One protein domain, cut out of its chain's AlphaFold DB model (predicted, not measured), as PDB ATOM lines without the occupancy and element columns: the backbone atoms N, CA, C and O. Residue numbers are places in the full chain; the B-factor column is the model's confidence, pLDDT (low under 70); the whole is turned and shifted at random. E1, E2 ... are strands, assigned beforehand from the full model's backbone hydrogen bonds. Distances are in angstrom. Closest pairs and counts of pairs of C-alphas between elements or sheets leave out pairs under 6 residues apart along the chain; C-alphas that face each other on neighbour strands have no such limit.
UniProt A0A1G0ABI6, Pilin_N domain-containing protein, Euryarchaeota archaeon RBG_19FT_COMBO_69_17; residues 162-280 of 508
ATOM      1  N   PHE A 162     143.772 174.768 230.708       88.62
ATOM      2  CA  PHE A 162     143.787 176.107 231.299       88.62
ATOM      3  C   PHE A 162     143.926 175.977 232.817       88.62
ATOM      4  O   PHE A 162     142.950 175.631 233.491       88.62
ATOM      5  N   ALA A 163     145.128 176.222 233.335       82.31
ATOM      6  CA  ALA A 163     145.442 176.126 234.758       82.31
ATOM      7  C   ALA A 163     144.842 177.295 235.547       82.31
ATOM      8  O   ALA A 163     144.221 177.080 236.586       82.31
ATOM      9  N   ASP A 164     144.961 178.510 235.005       84.94
ATOM     10  CA  ASP A 164     144.381 179.717 235.586       84.94
ATOM     11  C   ASP A 164     143.952 180.712 234.498       84.94
ATOM     12  O   ASP A 164     144.417 180.653 233.352       84.94
ATOM     13  N   LYS A 165     143.015 181.596 234.836       90.44
ATOM     14  CA  LYS A 165     142.477 182.636 233.952       90.44
ATOM     15  C   LYS A 165     141.974 183.817 234.769       90.44
ATOM     16  O   LYS A 165     141.149 183.655 235.670       90.44
ATOM     17  N   TRP A 166     142.410 185.010 234.404       88.56
ATOM     18  CA  TRP A 166     142.020 186.229 235.100       88.56
ATOM     19  C   TRP A 166     142.011 187.422 234.153       88.56
ATOM     20  O   TRP A 166     142.558 187.377 233.051       88.56
ATOM     21  N   ALA A 167     141.345 188.485 234.584       90.31
ATOM     22  CA  ALA A 167     141.391 189.777 233.927       90.31
ATOM     23  C   ALA A 167     141.865 190.819 234.933       90.31
ATOM     24  O   ALA A 167     141.561 190.691 236.118       90.31
ATOM     25  N   ASP A 168     142.588 191.814 234.440       83.31
ATOM     26  CA  ASP A 168     143.205 192.854 235.256       83.31
ATOM     27  C   ASP A 168     143.135 194.205 234.528       83.31
ATOM     28  O   ASP A 168     143.177 194.249 233.291       83.31
ATOM     29  N   ASP A 169     142.997 195.307 235.262       71.38
ATOM     30  CA  ASP A 169     143.047 196.662 234.702       71.38
ATOM     31  C   ASP A 169     144.490 197.193 234.586       71.38
ATOM     32  O   ASP A 169     144.756 198.100 233.784       71.38
ATOM     33  N   VAL A 170     145.452 196.590 235.297       67.38
ATOM     34  CA  VAL A 170     146.856 197.005 235.299       67.38
ATOM     35  C   VAL A 170     147.794 195.812 235.102       67.38
ATOM     36  O   VAL A 170     147.972 194.955 235.945       67.38
ATOM     37  N   ARG A 171     148.550 195.821 233.999       65.44
ATOM     38  CA  ARG A 171     149.527 194.764 233.655       65.44
ATOM     39  C   ARG A 171     150.602 194.478 234.725       65.44
ATOM     40  O   ARG A 171     151.240 193.430 234.685       65.44
ATOM     41  N   SER A 172     150.926 195.450 235.579       59.78
ATOM     42  CA  SER A 172     152.103 195.409 236.462       59.78
ATOM     43  C   SER A 172     151.809 195.029 237.911       59.78
ATOM     44  O   SER A 172     152.729 195.088 238.726       59.78
ATOM     45  N   THR A 173     150.561 194.731 238.255       55.47
ATOM     46  CA  THR A 173     150.180 194.372 239.620       55.47
ATOM     47  C   THR A 173     150.437 192.883 239.849       55.47
ATOM     48  O   THR A 173     150.275 192.047 238.964       55.47
ATOM     49  N   ASP A 174     150.926 192.551 241.044       55.50
ATOM     50  CA  ASP A 174     151.131 191.157 241.461       55.50
ATOM     51  C   ASP A 174     149.833 190.542 242.033       55.50
ATOM     52  O   ASP A 174     149.790 189.358 242.363       55.50
ATOM     53  N   ALA A 175     148.777 191.352 242.172       62.00
ATOM     54  CA  ALA A 175     147.451 190.957 242.624       62.00
ATOM     55  C   ALA A 175     146.438 191.206 241.504       62.00
ATOM     56  O   ALA A 175     146.544 192.208 240.811       62.00
ATOM     57  N   ILE A 176     145.463 190.301 241.369       70.94
ATOM     58  CA  ILE A 176     144.384 190.414 240.383       70.94
ATOM     59  C   ILE A 176     143.436 191.528 240.826       70.94
ATOM     60  O   ILE A 176     142.682 191.347 241.793       70.94
ATOM     61  N   ASP A 177     143.463 192.652 240.118       69.25
ATOM     62  CA  ASP A 177     142.596 193.788 240.409       69.25
ATOM     63  C   ASP A 177     141.245 193.687 239.667       69.25
ATOM     64  O   ASP A 177     141.159 193.164 238.550       69.25
ATOM     65  N   PRO A 178     140.131 194.152 240.270       75.75
ATOM     66  CA  PRO A 178     138.844 194.176 239.588       75.75
ATOM     67  C   PRO A 178     138.896 195.102 238.373       75.75
ATOM     68  O   PRO A 178     139.195 196.285 238.500       75.75
ATOM     69  N   VAL A 179     138.493 194.592 237.210       84.88
ATOM     70  CA  VAL A 179     138.419 195.404 235.997       84.88
ATOM     71  C   VAL A 179     137.396 196.525 236.163       84.88
ATOM     72  O   VAL A 179     136.234 196.289 236.498       84.88
ATOM     73  N   GLN A 180     137.814 197.751 235.878       81.81
ATOM     74  CA  GLN A 180     136.974 198.938 235.976       81.81
ATOM     75  C   GLN A 180     136.401 199.322 234.614       81.81
ATOM     76  O   GLN A 180     137.060 199.174 233.583       81.81
ATOM     77  N   GLU A 181     135.170 199.835 234.594       78.25
ATOM     78  CA  GLU A 181     134.601 200.330 233.339       78.25
ATOM     79  C   GLU A 181     135.418 201.510 232.756       78.25
ATOM     80  O   GLU A 181     136.067 202.272 233.471       78.25
ATOM     81  N   ASN A 182     135.390 201.649 231.432       79.06
ATOM     82  CA  ASN A 182     136.031 202.656 230.584       79.06
ATOM     83  C   ASN A 182     137.563 202.732 230.594       79.06
ATOM     84  O   ASN A 182     138.137 203.569 229.891       79.06
ATOM     85  N   LEU A 183     138.228 201.877 231.361       75.38
ATOM     86  CA  LEU A 183     139.656 201.988 231.643       75.38
ATOM     87  C   LEU A 183     140.567 201.140 230.755       75.38
ATOM     88  O   LEU A 183     141.783 201.334 230.722       75.38
ATOM     89  N   GLY A 184     139.974 200.248 229.979       86.69
ATOM     90  CA  GLY A 184     140.671 199.154 229.344       86.69
ATOM     91  C   GLY A 184     140.984 198.027 230.319       86.69
ATOM     92  O   GLY A 184     140.939 198.199 231.534       86.69
ATOM     93  N   PHE A 185     141.272 196.851 229.772       89.75
ATOM     94  CA  PHE A 185     141.658 195.692 230.568       89.75
ATOM     95  C   PHE A 185     142.518 194.711 229.779       89.75
ATOM     96  O   PHE A 185     142.549 194.716 228.541       89.75
ATOM     97  N   PHE A 186     143.204 193.856 230.524       91.69
ATOM     98  CA  PHE A 186     144.006 192.752 230.032       91.69
ATOM     99  C   PHE A 186     143.375 191.438 230.473       91.69
ATOM    100  O   PHE A 186     142.742 191.339 231.522       91.69
ATOM    101  N   LEU A 187     143.527 190.429 229.633       94.00
ATOM    102  CA  LEU A 187     143.087 189.068 229.850       94.00
ATOM    103  C   LEU A 187     144.318 188.174 229.852       94.00
ATOM    104  O   LEU A 187     145.121 188.225 228.918       94.00
ATOM    105  N   HIS A 188     144.413 187.322 230.860       92.81
ATOM    106  CA  HIS A 188     145.512 186.392 231.040       92.81
ATOM    107  C   HIS A 188     144.982 184.966 231.157       92.81
ATOM    108  O   HIS A 188     143.933 184.718 231.762       92.81
ATOM    109  N   ALA A 189     145.709 184.025 230.565       94.38
ATOM    110  CA  ALA A 189     145.401 182.608 230.619       94.38
ATOM    111  C   ALA A 189     146.692 181.802 230.739       94.38
ATOM    112  O   ALA A 189     147.511 181.804 229.821       94.38
ATOM    113  N   GLN A 190     146.847 181.078 231.846       93.94
ATOM    114  CA  GLN A 190     147.936 180.122 231.995       93.94
ATOM    115  C   GLN A 190     147.524 178.796 231.354       93.94
ATOM    116  O   GLN A 190     146.554 178.164 231.793       93.94
ATOM    117  N   VAL A 191     148.245 178.378 230.314       92.94
ATOM    118  CA  VAL A 191     147.930 177.167 229.545       92.94
ATOM    119  C   VAL A 191     149.078 176.185 229.668       92.94
ATOM    120  O   VAL A 191     150.176 176.442 229.190       92.94
ATOM    121  N   ILE A 192     148.804 175.041 230.284       87.44
ATOM    122  CA  ILE A 192     149.779 173.972 230.468       87.44
ATOM    123  C   ILE A 192     149.356 172.812 229.587       87.44
ATOM    124  O   ILE A 192     148.209 172.369 229.642       87.44
ATOM    125  N   ASP A 193     150.293 172.299 228.808       83.19
ATOM    126  CA  ASP A 193     150.103 171.057 228.086       83.19
ATOM    127  C   ASP A 193     150.872 169.933 228.797       83.19
ATOM    128  O   ASP A 193     152.096 170.033 228.926       83.19
ATOM    129  N   PRO A 194     150.184 168.903 229.329       75.31
ATOM    130  CA  PRO A 194     150.838 167.811 230.051       75.31
ATOM    131  C   PRO A 194     151.869 167.041 229.223       75.31
ATOM    132  O   PRO A 194     152.757 166.415 229.803       75.31
ATOM    133  N   ASP A 195     151.725 167.073 227.901       68.19
ATOM    134  CA  ASP A 195     152.513 166.299 226.954       68.19
ATOM    135  C   ASP A 195     153.610 167.169 226.289       68.19
ATOM    136  O   ASP A 195     154.513 166.656 225.624       68.19
ATOM    137  N   GLY A 196     153.619 168.479 226.573       80.88
ATOM    138  CA  GLY A 196     154.671 169.425 226.206       80.88
ATOM    139  C   GLY A 196     154.629 169.882 224.748       80.88
ATOM    140  O   GLY A 196     155.606 170.466 224.270       80.88
ATOM    141  N   ASP A 197     153.524 169.642 224.039       83.56
ATOM    142  CA  ASP A 197     153.370 169.926 222.607       83.56
ATOM    143  C   ASP A 197     152.285 170.976 222.304       83.56
ATOM    144  O   ASP A 197     151.718 171.013 221.207       83.56
ATOM    145  N   LEU A 198     152.058 171.906 223.238       89.44
ATOM    146  CA  LEU A 198     151.167 173.051 223.041       89.44
ATOM    147  C   LEU A 198     151.507 173.813 221.752       89.44
ATOM    148  O   LEU A 198     152.596 174.382 221.600       89.44
ATOM    149  N   ASN A 199     150.529 173.962 220.858       91.94
ATOM    150  CA  ASN A 199     150.656 174.915 219.768       91.94
ATOM    151  C   ASN A 199     150.439 176.330 220.318       91.94
ATOM    152  O   ASN A 199     149.305 176.804 220.406       91.94
ATOM    153  N   ARG A 200     151.526 177.046 220.630       90.88
ATOM    154  CA  ARG A 200     151.480 178.424 221.168       90.88
ATOM    155  C   ARG A 200     150.742 179.427 220.263       90.88
ATOM    156  O   ARG A 200     150.347 180.496 220.709       90.88
ATOM    157  N   ASN A 201     150.499 179.101 218.989       91.56
ATOM    158  CA  ASN A 201     149.712 179.940 218.081       91.56
ATOM    159  C   ASN A 201     148.198 179.652 218.104       91.56
ATOM    160  O   ASN A 201     147.462 180.269 217.330       91.56
ATOM    161  N   SER A 202     147.735 178.733 218.953       93.31
ATOM    162  CA  SER A 202     146.352 178.245 218.995       93.31
ATOM    163  C   SER A 202     145.533 178.740 220.194       93.31
ATOM    164  O   SER A 202     144.396 178.301 220.358       93.31
ATOM    165  N   VAL A 203     146.086 179.628 221.026       97.00
ATOM    166  CA  VAL A 203     145.384 180.175 222.192       97.00
ATOM    167  C   VAL A 203     144.584 181.409 221.780       97.00
ATOM    168  O   VAL A 203     145.145 182.429 221.365       97.00
ATOM    169  N   TRP A 204     143.259 181.311 221.876       97.12
ATOM    170  CA  TRP A 204     142.335 182.375 221.485       97.12
ATOM    171  C   TRP A 204     141.306 182.647 222.581       97.12
ATOM    172  O   TRP A 204     140.910 181.751 223.329       97.12
ATOM    173  N   ALA A 205     140.842 183.895 222.629       97.00
ATOM    174  CA  ALA A 205     139.749 184.338 223.478       97.00
ATOM    175  C   ALA A 205     138.635 184.959 222.631       97.00
ATOM    176  O   ALA A 205     138.878 185.835 221.804       97.00
ATOM    177  N   THR A 206     137.397 184.535 222.856       95.88
ATOM    178  CA  THR A 206     136.206 185.112 222.233       95.88
ATOM    179  C   THR A 206     135.433 185.919 223.267       95.88
ATOM    180  O   THR A 206     134.965 185.394 224.282       95.88
ATOM    181  N   LEU A 207     135.300 187.211 222.989       94.88
ATOM    182  CA  LEU A 207     134.668 188.210 223.838       94.88
ATOM    183  C   LEU A 207     133.147 188.222 223.581       94.88
ATOM    184  O   LEU A 207     132.668 188.927 222.692       94.88
ATOM    185  N   THR A 208     132.353 187.435 224.328       93.69
ATOM    186  CA  THR A 208     130.926 187.222 223.980       93.69
ATOM    187  C   THR A 208     130.054 188.465 224.131       93.69
ATOM    188  O   THR A 208     128.941 188.492 223.618       93.69
ATOM    189  N   MET A 209     130.534 189.501 224.819       92.00
ATOM    190  CA  MET A 209     129.854 190.795 224.937       92.00
ATOM    191  C   MET A 209     129.724 191.519 223.592       92.00
ATOM    192  O   MET A 209     128.880 192.398 223.453       92.00
ATOM    193  N   TRP A 210     130.503 191.110 222.587       93.62
ATOM    194  CA  TRP A 210     130.401 191.600 221.215       93.62
ATOM    195  C   TRP A 210     129.486 190.747 220.319       93.62
ATOM    196  O   TRP A 210     129.277 191.092 219.153       93.62
ATOM    197  N   TYR A 211     128.924 189.638 220.812       92.38
ATOM    198  CA  TYR A 211     128.042 188.788 220.006       92.38
ATOM    199  C   TYR A 211     126.805 189.539 219.510       92.38
ATOM    200  O   TYR A 211     126.209 190.347 220.215       92.38
ATOM    201  N   GLY A 212     126.410 189.247 218.269       86.38
ATOM    202  CA  GLY A 212     125.294 189.924 217.603       86.38
ATOM    203  C   GLY A 212     125.648 191.295 217.016       86.38
ATOM    204  O   GLY A 212     124.792 191.909 216.384       86.38
ATOM    205  N   THR A 213     126.891 191.760 217.174       88.12
ATOM    206  CA  THR A 213     127.406 192.959 216.496       88.12
ATOM    207  C   THR A 213     128.148 192.589 215.206       88.12
ATOM    208  O   THR A 213     128.552 191.444 215.008       88.12
ATOM    209  N   THR A 214     128.343 193.564 214.316       88.88
ATOM    210  CA  THR A 214     129.205 193.423 213.126       88.88
ATOM    211  C   THR A 214     130.662 193.794 213.411       88.88
ATOM    212  O   THR A 214     131.451 193.932 212.476       88.88
ATOM    213  N   ASP A 215     131.012 194.028 214.677       91.31
ATOM    214  CA  ASP A 215     132.342 194.469 215.070       91.31
ATOM    215  C   ASP A 215     133.353 193.305 214.963       91.31
ATOM    216  O   ASP A 215     133.029 192.181 215.371       91.31
ATOM    217  N   PRO A 216     134.580 193.523 214.444       90.31
ATOM    218  CA  PRO A 216     135.645 192.515 214.450       90.31
ATOM    219  C   PRO A 216     135.920 191.895 215.828       90.31
ATOM    220  O   PRO A 216     136.383 190.756 215.906       90.31
ATOM    221  N   CYS A 217     135.598 192.607 216.909       93.25
ATOM    222  CA  CYS A 217     135.712 192.132 218.283       93.25
ATOM    223  C   CYS A 217     134.787 190.955 218.630       93.25
ATOM    224  O   CYS A 217     135.034 190.263 219.617       93.25
ATOM    225  N   ALA A 218     133.764 190.680 217.811       89.56
ATOM    226  CA  ALA A 218     132.915 189.493 217.938       89.56
ATOM    227  C   ALA A 218     133.612 188.193 217.490       89.56
ATOM    228  O   ALA A 218     133.112 187.103 217.774       89.56
ATOM    229  N   GLN A 219     134.740 188.293 216.776       92.69
ATOM    230  CA  GLN A 219     135.542 187.146 216.345       92.69
ATOM    231  C   GLN A 219     136.580 186.750 217.410       92.69
ATOM    232  O   GLN A 219     136.954 187.588 218.238       92.69
ATOM    233  N   PRO A 220     137.089 185.503 217.389       94.38
ATOM    234  CA  PRO A 220     138.164 185.079 218.281       94.38
ATOM    235  C   PRO A 220     139.407 185.972 218.156       94.38
ATOM    236  O   PRO A 220     139.907 186.221 217.059       94.38
ATOM    237  N   GLN A 221     139.924 186.425 219.295       95.38
ATOM    238  CA  GLN A 221     141.115 187.264 219.413       95.38
ATOM    239  C   GLN A 221     142.307 186.420 219.867       95.38
ATOM    240  O   GLN A 221     142.203 185.646 220.821       95.38
ATOM    241  N   LYS A 222     143.444 186.549 219.179       94.94
ATOM    242  CA  LYS A 222     144.635 185.743 219.469       94.94
ATOM    243  C   LYS A 222     145.328 186.238 220.732       94.94
ATOM    244  O   LYS A 222     145.673 187.418 220.804       94.94
ATOM    245  N   MET A 223     145.601 185.336 221.668       95.62
ATOM    246  CA  MET A 223     146.431 185.633 222.835       95.62
ATOM    247  C   MET A 223     147.919 185.407 222.510       95.62
ATOM    248  O   MET A 223     148.249 184.639 221.601       95.62
ATOM    249  N   ARG A 224     148.819 186.106 223.207       93.38
ATOM    250  CA  ARG A 224     150.265 186.112 222.917       93.38
ATOM    251  C   ARG A 224     151.093 185.725 224.133       93.38
ATOM    252  O   ARG A 224     150.720 186.072 225.242       93.38
ATOM    253  N   ASP A 225     152.203 185.057 223.865       93.56
ATOM    254  CA  ASP A 225     153.240 184.643 224.817       93.56
ATOM    255  C   ASP A 225     154.607 184.833 224.117       93.56
ATOM    256  O   ASP A 225     155.332 183.896 223.781       93.56
ATOM    257  N   ASP A 226     154.846 186.069 223.672       91.69
ATOM    258  CA  ASP A 226     155.967 186.481 222.816       91.69
ATOM    259  C   ASP A 226     156.889 187.515 223.489       91.69
ATOM    260  O   ASP A 226     157.864 187.973 222.882       91.69
ATOM    261  N   GLY A 227     156.607 187.880 224.740       86.31
ATOM    262  CA  GLY A 227     157.286 188.921 225.508       86.31
ATOM    263  C   GLY A 227     157.064 190.338 224.970       86.31
ATOM    264  O   GLY A 227     157.671 191.286 225.481       86.31
ATOM    265  N   ALA A 228     156.236 190.508 223.936       87.06
ATOM    266  CA  ALA A 228     155.907 191.804 223.372       87.06
ATOM    267  C   ALA A 228     154.608 192.327 223.984       87.06
ATOM    268  O   ALA A 228     153.647 191.595 224.188       87.06
ATOM    269  N   TYR A 229     154.550 193.638 224.233       79.50
ATOM    270  CA  TYR A 229     153.371 194.274 224.822       79.50
ATOM    271  C   TYR A 229     152.068 193.855 224.096       79.50
ATOM    272  O   TYR A 229     152.001 193.988 222.869       79.50
ATOM    273  N   PRO A 230     151.026 193.379 224.817       83.31
ATOM    274  CA  PRO A 230     150.831 193.427 226.275       83.31
ATOM    275  C   PRO A 230     151.451 192.280 227.092       83.31
ATOM    276  O   PRO A 230     151.385 192.319 228.318       83.31
ATOM    277  N   ASP A 231     152.066 191.288 226.464       86.88
ATOM    278  CA  ASP A 231     152.647 190.136 227.149       86.88
ATOM    279  C   ASP A 231     153.930 190.487 227.935       86.88
ATOM    280  O   ASP A 231     154.675 191.395 227.545       86.88
ATOM    281  N   ARG A 232     154.150 189.864 229.104       82.94
ATOM    282  CA  ARG A 232     155.201 190.248 230.076       82.94
ATOM    283  C   ARG A 232     156.523 189.529 229.848       82.94
ATOM    284  O   ARG A 232     157.565 190.182 229.960       82.94
ATOM    285  N   ALA A 233     156.490 188.238 229.563       85.69
ATOM    286  CA  ALA A 233     157.677 187.423 229.370       85.69
ATOM    287  C   ALA A 233     157.381 186.358 228.317       85.69
ATOM    288  O   ALA A 233     156.326 185.758 228.334       85.69
ATOM    289  N   ALA A 234     158.324 186.131 227.406       89.88
ATOM    290  CA  ALA A 234     158.146 185.132 226.364       89.88
ATOM    291  C   ALA A 234     158.371 183.716 226.913       89.88
ATOM    292  O   ALA A 234     159.412 183.449 227.523       89.88
ATOM    293  N   GLY A 235     157.465 182.801 226.584       87.50
ATOM    294  CA  GLY A 235     157.575 181.377 226.879       87.50
ATOM    295  C   GLY A 235     157.354 181.026 228.348       87.50
ATOM    296  O   GLY A 235     157.912 180.026 228.801       87.50
ATOM    297  N   ASP A 236     156.605 181.842 229.090       87.75
ATOM    298  CA  ASP A 236     156.265 181.577 230.497       87.75
ATOM    299  C   ASP A 236     154.922 180.838 230.669       87.75
ATOM    300  O   ASP A 236     154.478 180.600 231.794       87.75
ATOM    301  N   ASP A 237     154.313 180.440 229.546       91.19
ATOM    302  CA  ASP A 237     153.026 179.747 229.449       91.19
ATOM    303  C   ASP A 237     151.825 180.592 229.927       91.19
ATOM    304  O   ASP A 237     150.718 180.063 230.098       91.19
ATOM    305  N   ILE A 238     152.009 181.911 230.096       92.50
ATOM    306  CA  ILE A 238     150.953 182.882 230.394       92.50
ATOM    307  C   ILE A 238     150.627 183.673 229.129       92.50
ATOM    308  O   ILE A 238     151.270 184.646 228.753       92.50
ATOM    309  N   PHE A 239     149.530 183.296 228.489       95.31
ATOM    310  CA  PHE A 239     149.053 183.982 227.302       95.31
ATOM    311  C   PHE A 239     148.295 185.246 227.696       95.31
ATOM    312  O   PHE A 239     147.366 185.199 228.506       95.31
ATOM    313  N   THR A 240     148.644 186.367 227.071       93.62
ATOM    314  CA  THR A 240     148.068 187.684 227.352       93.62
ATOM    315  C   THR A 240     147.333 188.250 226.134       93.62
ATOM    316  O   THR A 240     147.793 188.161 224.991       93.62
ATOM    317  N   LEU A 241     146.179 188.869 226.375       94.31
ATOM    318  CA  LEU A 241     145.403 189.639 225.405       94.31
ATOM    319  C   LEU A 241     145.003 190.981 226.019       94.31
ATOM    320  O   LEU A 241     144.507 191.037 227.134       94.31
ATOM    321  N   GLY A 242     145.175 192.073 225.287       90.62
ATOM    322  CA  GLY A 242     144.800 193.408 225.746       90.62
ATOM    323  C   GLY A 242     145.396 194.480 224.845       90.62
ATOM    324  O   GLY A 242     146.043 194.163 223.846       90.62
ATOM    325  N   ALA A 243     145.151 195.748 225.176       82.50
ATOM    326  CA  ALA A 243     145.575 196.901 224.372       82.50
ATOM    327  C   ALA A 243     145.158 196.844 222.884       82.50
ATOM    328  O   ALA A 243     145.797 197.435 222.013       82.50
ATOM    329  N   ILE A 244     144.064 196.139 222.597       87.06
ATOM    330  CA  ILE A 244     143.399 196.102 221.294       87.06
ATOM    331  C   ILE A 244     142.110 196.917 221.360       87.06
ATOM    332  O   ILE A 244     141.542 197.093 222.435       87.06
ATOM    333  N   ALA A 245     141.596 197.366 220.213       88.94
ATOM    334  CA  ALA A 245     140.382 198.189 220.145       88.94
ATOM    335  C   ALA A 245     139.174 197.590 220.904       88.94
ATOM    336  O   ALA A 245     138.365 198.331 221.446       88.94
ATOM    337  N   CYS A 246     139.106 196.261 221.012       90.44
ATOM    338  CA  CYS A 246     138.044 195.522 221.701       90.44
ATOM    339  C   CYS A 246     138.048 195.638 223.231       90.44
ATOM    340  O   CYS A 246     137.053 195.298 223.870       90.44
ATOM    341  N   MET A 247     139.185 196.025 223.810       90.50
ATOM    342  CA  MET A 247     139.452 195.988 225.254       90.50
ATOM    343  C   MET A 247     140.164 197.252 225.752       90.50
ATOM    344  O   MET A 247     140.488 197.329 226.927       90.50
ATOM    345  N   SER A 248     140.446 198.215 224.874       85.31
ATOM    346  CA  SER A 248     140.979 199.533 225.225       85.31
ATOM    347  C   SER A 248     139.840 200.494 225.597       85.31
ATOM    348  O   SER A 248     138.698 200.262 225.186       85.31
ATOM    349  N   PRO A 249     140.121 201.606 226.310       81.31
ATOM    350  CA  PRO A 249     139.136 202.659 226.557       81.31
ATOM    351  C   PRO A 249     138.373 203.053 225.277       81.31
ATOM    352  O   PRO A 249     139.012 203.236 224.235       81.31
ATOM    353  N   PRO A 250     137.033 203.198 225.322       82.62
ATOM    354  CA  PRO A 250     136.171 203.295 226.506       82.62
ATOM    355  C   PRO A 250     135.588 201.950 226.987       82.62
ATOM    356  O   PRO A 250     134.561 201.931 227.655       82.62
ATOM    357  N   PHE A 251     136.188 200.815 226.638       86.50
ATOM    358  CA  PHE A 251     135.762 199.502 227.130       86.50
ATOM    359  C   PHE A 251     136.594 199.083 228.348       86.50
ATOM    360  O   PHE A 251     137.710 199.572 228.497       86.50
ATOM    361  N   PRO A 252     136.088 198.201 229.225       89.12
ATOM    362  CA  PRO A 252     134.748 197.613 229.204       89.12
ATOM    363  C   PRO A 252     133.687 198.598 229.707       89.12
ATOM    364  O   PRO A 252     134.015 199.540 230.405       89.12
ATOM    365  N   VAL A 253     132.408 198.398 229.393       87.75
ATOM    366  CA  VAL A 253     131.315 199.169 230.029       87.75
ATOM    367  C   VAL A 253     130.741 198.387 231.211       87.75
ATOM    368  O   VAL A 253     130.795 197.157 231.195       87.75
ATOM    369  N   LEU A 254     130.131 199.042 232.210       84.12
ATOM    370  CA  LEU A 254     129.576 198.341 233.384       84.12
ATOM    371  C   LEU A 254     128.549 197.250 233.033       84.12
ATOM    372  O   LEU A 254     128.464 196.236 233.717       84.12
ATOM    373  N   ALA A 255     127.809 197.410 231.932       88.38
ATOM    374  CA  ALA A 255     126.864 196.401 231.444       88.38
ATOM    375  C   ALA A 255     127.529 195.079 231.011       88.38
ATOM    376  O   ALA A 255     126.831 194.094 230.778       88.38
ATOM    377  N   TRP A 256     128.858 195.048 230.875       91.94
ATOM    378  CA  TRP A 256     129.608 193.825 230.605       91.94
ATOM    379  C   TRP A 256     129.896 193.008 231.871       91.94
ATOM    380  O   TRP A 256     130.358 191.873 231.740       91.94
ATOM    381  N   ASP A 257     129.608 193.520 233.073       88.56
ATOM    382  CA  ASP A 257     129.709 192.740 234.310       88.56
ATOM    383  C   ASP A 257     128.868 191.455 234.218       88.56
ATOM    384  O   ASP A 257     127.690 191.479 233.862       88.56
ATOM    385  N   GLY A 258     129.487 190.312 234.506       78.56
ATOM    386  CA  GLY A 258     128.857 188.998 234.369       78.56
ATOM    387  C   GLY A 258     128.905 188.403 232.956       78.56
ATOM    388  O   GLY A 258     128.441 187.277 232.761       78.56
ATOM    389  N   SER A 259     129.478 189.104 231.973       87.94
ATOM    390  CA  SER A 259     129.646 188.565 230.618       87.94
ATOM    391  C   SER A 259     130.644 187.413 230.586       87.94
ATOM    392  O   SER A 259     131.560 187.329 231.402       87.94
ATOM    393  N   ILE A 260     130.489 186.520 229.610       91.62
ATOM    394  CA  ILE A 260     131.344 185.345 229.465       91.62
ATOM    395  C   ILE A 260     132.478 185.649 228.477       91.62
ATOM    396  O   ILE A 260     132.284 186.297 227.452       91.62
ATOM    397  N   ILE A 261     133.677 185.161 228.765       94.19
ATOM    398  CA  ILE A 261     134.762 185.073 227.785       94.19
ATOM    399  C   ILE A 261     135.031 183.592 227.560       94.19
ATOM    400  O   ILE A 261     135.217 182.838 228.520       94.19
ATOM    401  N   LEU A 262     135.001 183.170 226.299       94.12
ATOM    402  CA  LEU A 262     135.285 181.794 225.898       94.12
ATOM    403  C   LEU A 262     136.748 181.695 225.489       94.12
ATOM    404  O   LEU A 262     137.228 182.518 224.721       94.12
ATOM    405  N   LEU A 263     137.442 180.688 225.990       95.44
ATOM    406  CA  LEU A 263     138.862 180.464 225.750       95.44
ATOM    407  C   LEU A 263     139.038 179.119 225.055       95.44
ATOM    408  O   LEU A 263     138.353 178.158 225.412       95.44
ATOM    409  N   ASN A 264     139.957 179.038 224.095       95.50
ATOM    410  CA  ASN A 264     140.321 177.783 223.445       95.50
ATOM    411  C   ASN A 264     141.823 177.675 223.202       95.50
ATOM    412  O   ASN A 264     142.477 178.672 222.916       95.50
ATOM    413  N   ALA A 265     142.332 176.450 223.290       94.38
ATOM    414  CA  ALA A 265     143.715 176.090 222.996       94.38
ATOM    415  C   ALA A 265     143.751 174.731 222.285       94.38
ATOM    416  O   ALA A 265     142.850 173.908 222.480       94.38
ATOM    417  N   THR A 266     144.771 174.507 221.463       91.88
ATOM    418  CA  THR A 266     144.984 173.262 220.718       91.88
ATOM    419  C   THR A 266     146.450 172.842 220.819       91.88
ATOM    420  O   THR A 266     147.350 173.682 220.803       91.88
ATOM    421  N   ASP A 267     146.714 171.553 220.941       86.88
ATOM    422  CA  ASP A 267     148.077 171.025 220.840       86.88
ATOM    423  C   ASP A 267     148.515 170.883 219.363       86.88
ATOM    424  O   ASP A 267     147.795 171.254 218.423       86.88
ATOM    425  N   LEU A 268     149.732 170.393 219.128       85.56
ATOM    426  CA  LEU A 268     150.223 170.084 217.778       85.56
ATOM    427  C   LEU A 268     149.615 168.793 217.194       85.56
ATOM    428  O   LEU A 268     149.691 168.592 215.979       85.56
ATOM    429  N   ALA A 269     148.986 167.954 218.021       75.50
ATOM    430  CA  ALA A 269     148.269 166.742 217.618       75.50
ATOM    431  C   ALA A 269     146.810 167.005 217.176       75.50
ATOM    432  O   ALA A 269     146.176 166.137 216.571       75.50
ATOM    433  N   GLY A 270     146.293 168.215 217.408       79.44
ATOM    434  CA  GLY A 270     144.943 168.645 217.058       79.44
ATOM    435  C   GLY A 270     143.897 168.475 218.166       79.44
ATOM    436  O   GLY A 270     142.718 168.725 217.899       79.44
ATOM    437  N   HIS A 271     144.268 168.085 219.390       78.12
ATOM    438  CA  HIS A 271     143.319 168.039 220.501       78.12
ATOM    439  C   HIS A 271     143.067 169.437 221.049       78.12
ATOM    440  O   HIS A 271     143.977 170.236 221.260       78.12
ATOM    441  N   GLN A 272     141.793 169.735 221.284       86.00
ATOM    442  CA  GLN A 272     141.337 171.060 221.664       86.00
ATOM    443  C   GLN A 272     140.722 171.043 223.059       86.00
ATOM    444  O   GLN A 272     139.882 170.198 223.369       86.00
ATOM    445  N   THR A 273     141.053 172.058 223.853       86.25
ATOM    446  CA  THR A 273     140.335 172.383 225.084       86.25
ATOM    447  C   THR A 273     139.630 173.711 224.932       86.25
ATOM    448  O   THR A 273     140.176 174.666 224.377       86.25
ATOM    449  N   THR A 274     138.414 173.780 225.468       88.06
ATOM    450  CA  THR A 274     137.671 175.029 225.620       88.06
ATOM    451  C   THR A 274     137.309 175.246 227.083       88.06
ATOM    452  O   THR A 274     137.029 174.304 227.825       88.06
ATOM    453  N   THR A 275     137.326 176.497 227.527       84.19
ATOM    454  CA  THR A 275     136.854 176.884 228.859       84.19
ATOM    455  C   THR A 275     136.173 178.243 228.796       84.19
ATOM    456  O   THR A 275     136.086 178.877 227.744       84.19
ATOM    457  N   ARG A 276     135.658 178.692 229.937       87.88
ATOM    458  CA  ARG A 276     135.042 180.006 230.079       87.88
ATOM    459  C   ARG A 276     135.516 180.703 231.339       87.88
ATOM    460  O   ARG A 276     135.790 180.037 232.340       87.88
ATOM    461  N   MET A 277     135.514 182.025 231.311       89.06
ATOM    462  CA  MET A 277     135.556 182.872 232.502       89.06
ATOM    463  C   MET A 277     134.383 183.845 232.500       89.06
ATOM    464  O   MET A 277     133.814 184.137 231.450       89.06
ATOM    465  N   VAL A 278     134.031 184.329 233.684       86.75
ATOM    466  CA  VAL A 278     133.055 185.402 233.856       86.75
ATOM    467  C   VAL A 278     133.841 186.680 234.108       86.75
ATOM    468  O   VAL A 278     134.642 186.730 235.040       86.75
ATOM    469  N   LEU A 279     133.637 187.686 233.267       89.88
ATOM    470  CA  LEU A 279     134.234 189.000 233.445       89.88
ATOM    471  C   LEU A 279     133.516 189.711 234.593       89.88
ATOM    472  O   LEU A 279     132.296 189.881 234.555       89.88
ATOM    473  N   LYS A 280     134.275 190.134 235.602       84.94
ATOM    474  CA  LYS A 280     133.786 191.039 236.639       84.94
ATOM    475  C   LYS A 280     134.158 192.457 236.232       84.94
ATOM    476  O   LYS A 280     135.343 192.744 236.114       84.94
TER     477      LYS A 280
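Overview. This is residues 162 to 280 of the 508 residues of the protein "Pilin_N domain-containing protein" of Euryarchaeota archaeon RBG_19FT_COMBO_69_17 (UniProt A0A1G0ABI6). With little regular structure, this is a small sandwich, two three-stranded sheets face to face, their strands crossed at 38 degrees, amid long loops. The antiparallel sheets run E1 - E2 - E4 and E3 - E5 - E6. The 119 printed residues, all strand by class, have six named strands, E1 to E6, holding 37 residues. The whole is compact, radius of gyration of the C-alphas 13.8 A, spanning 40 by 33 by 21 A.

Arrangement. E1, residues 162 to 168, and E2, residues 186 to 192, form an antiparallel hairpin at 168 degrees; N 163 and O 190 are 2.9 A apart. E4, residues 238 to 242, is antiparallel to E2, with N 187 and O 241 at 2.8 A. E3, residues 204 to 207, is antiparallel to E5, residues 260 to 266, with N 206 and O 262 at 2.8 A. E5 and E6, residues 272 to 278, form a hairpin, with N 261 and O 277 at 2.9 A.

Along the chain. E1 begins at C-alpha 162, (143.787, 176.107, 231.299). E6, 20.6 A long, ends at C-alpha 278, (133.055, 185.402, 233.856).

Size, cuts and confidence. The printed part has no cut. The E5 to E6 link is tight; the others are long. Residues 170 to 175, 177 and 195 have pLDDT under 70.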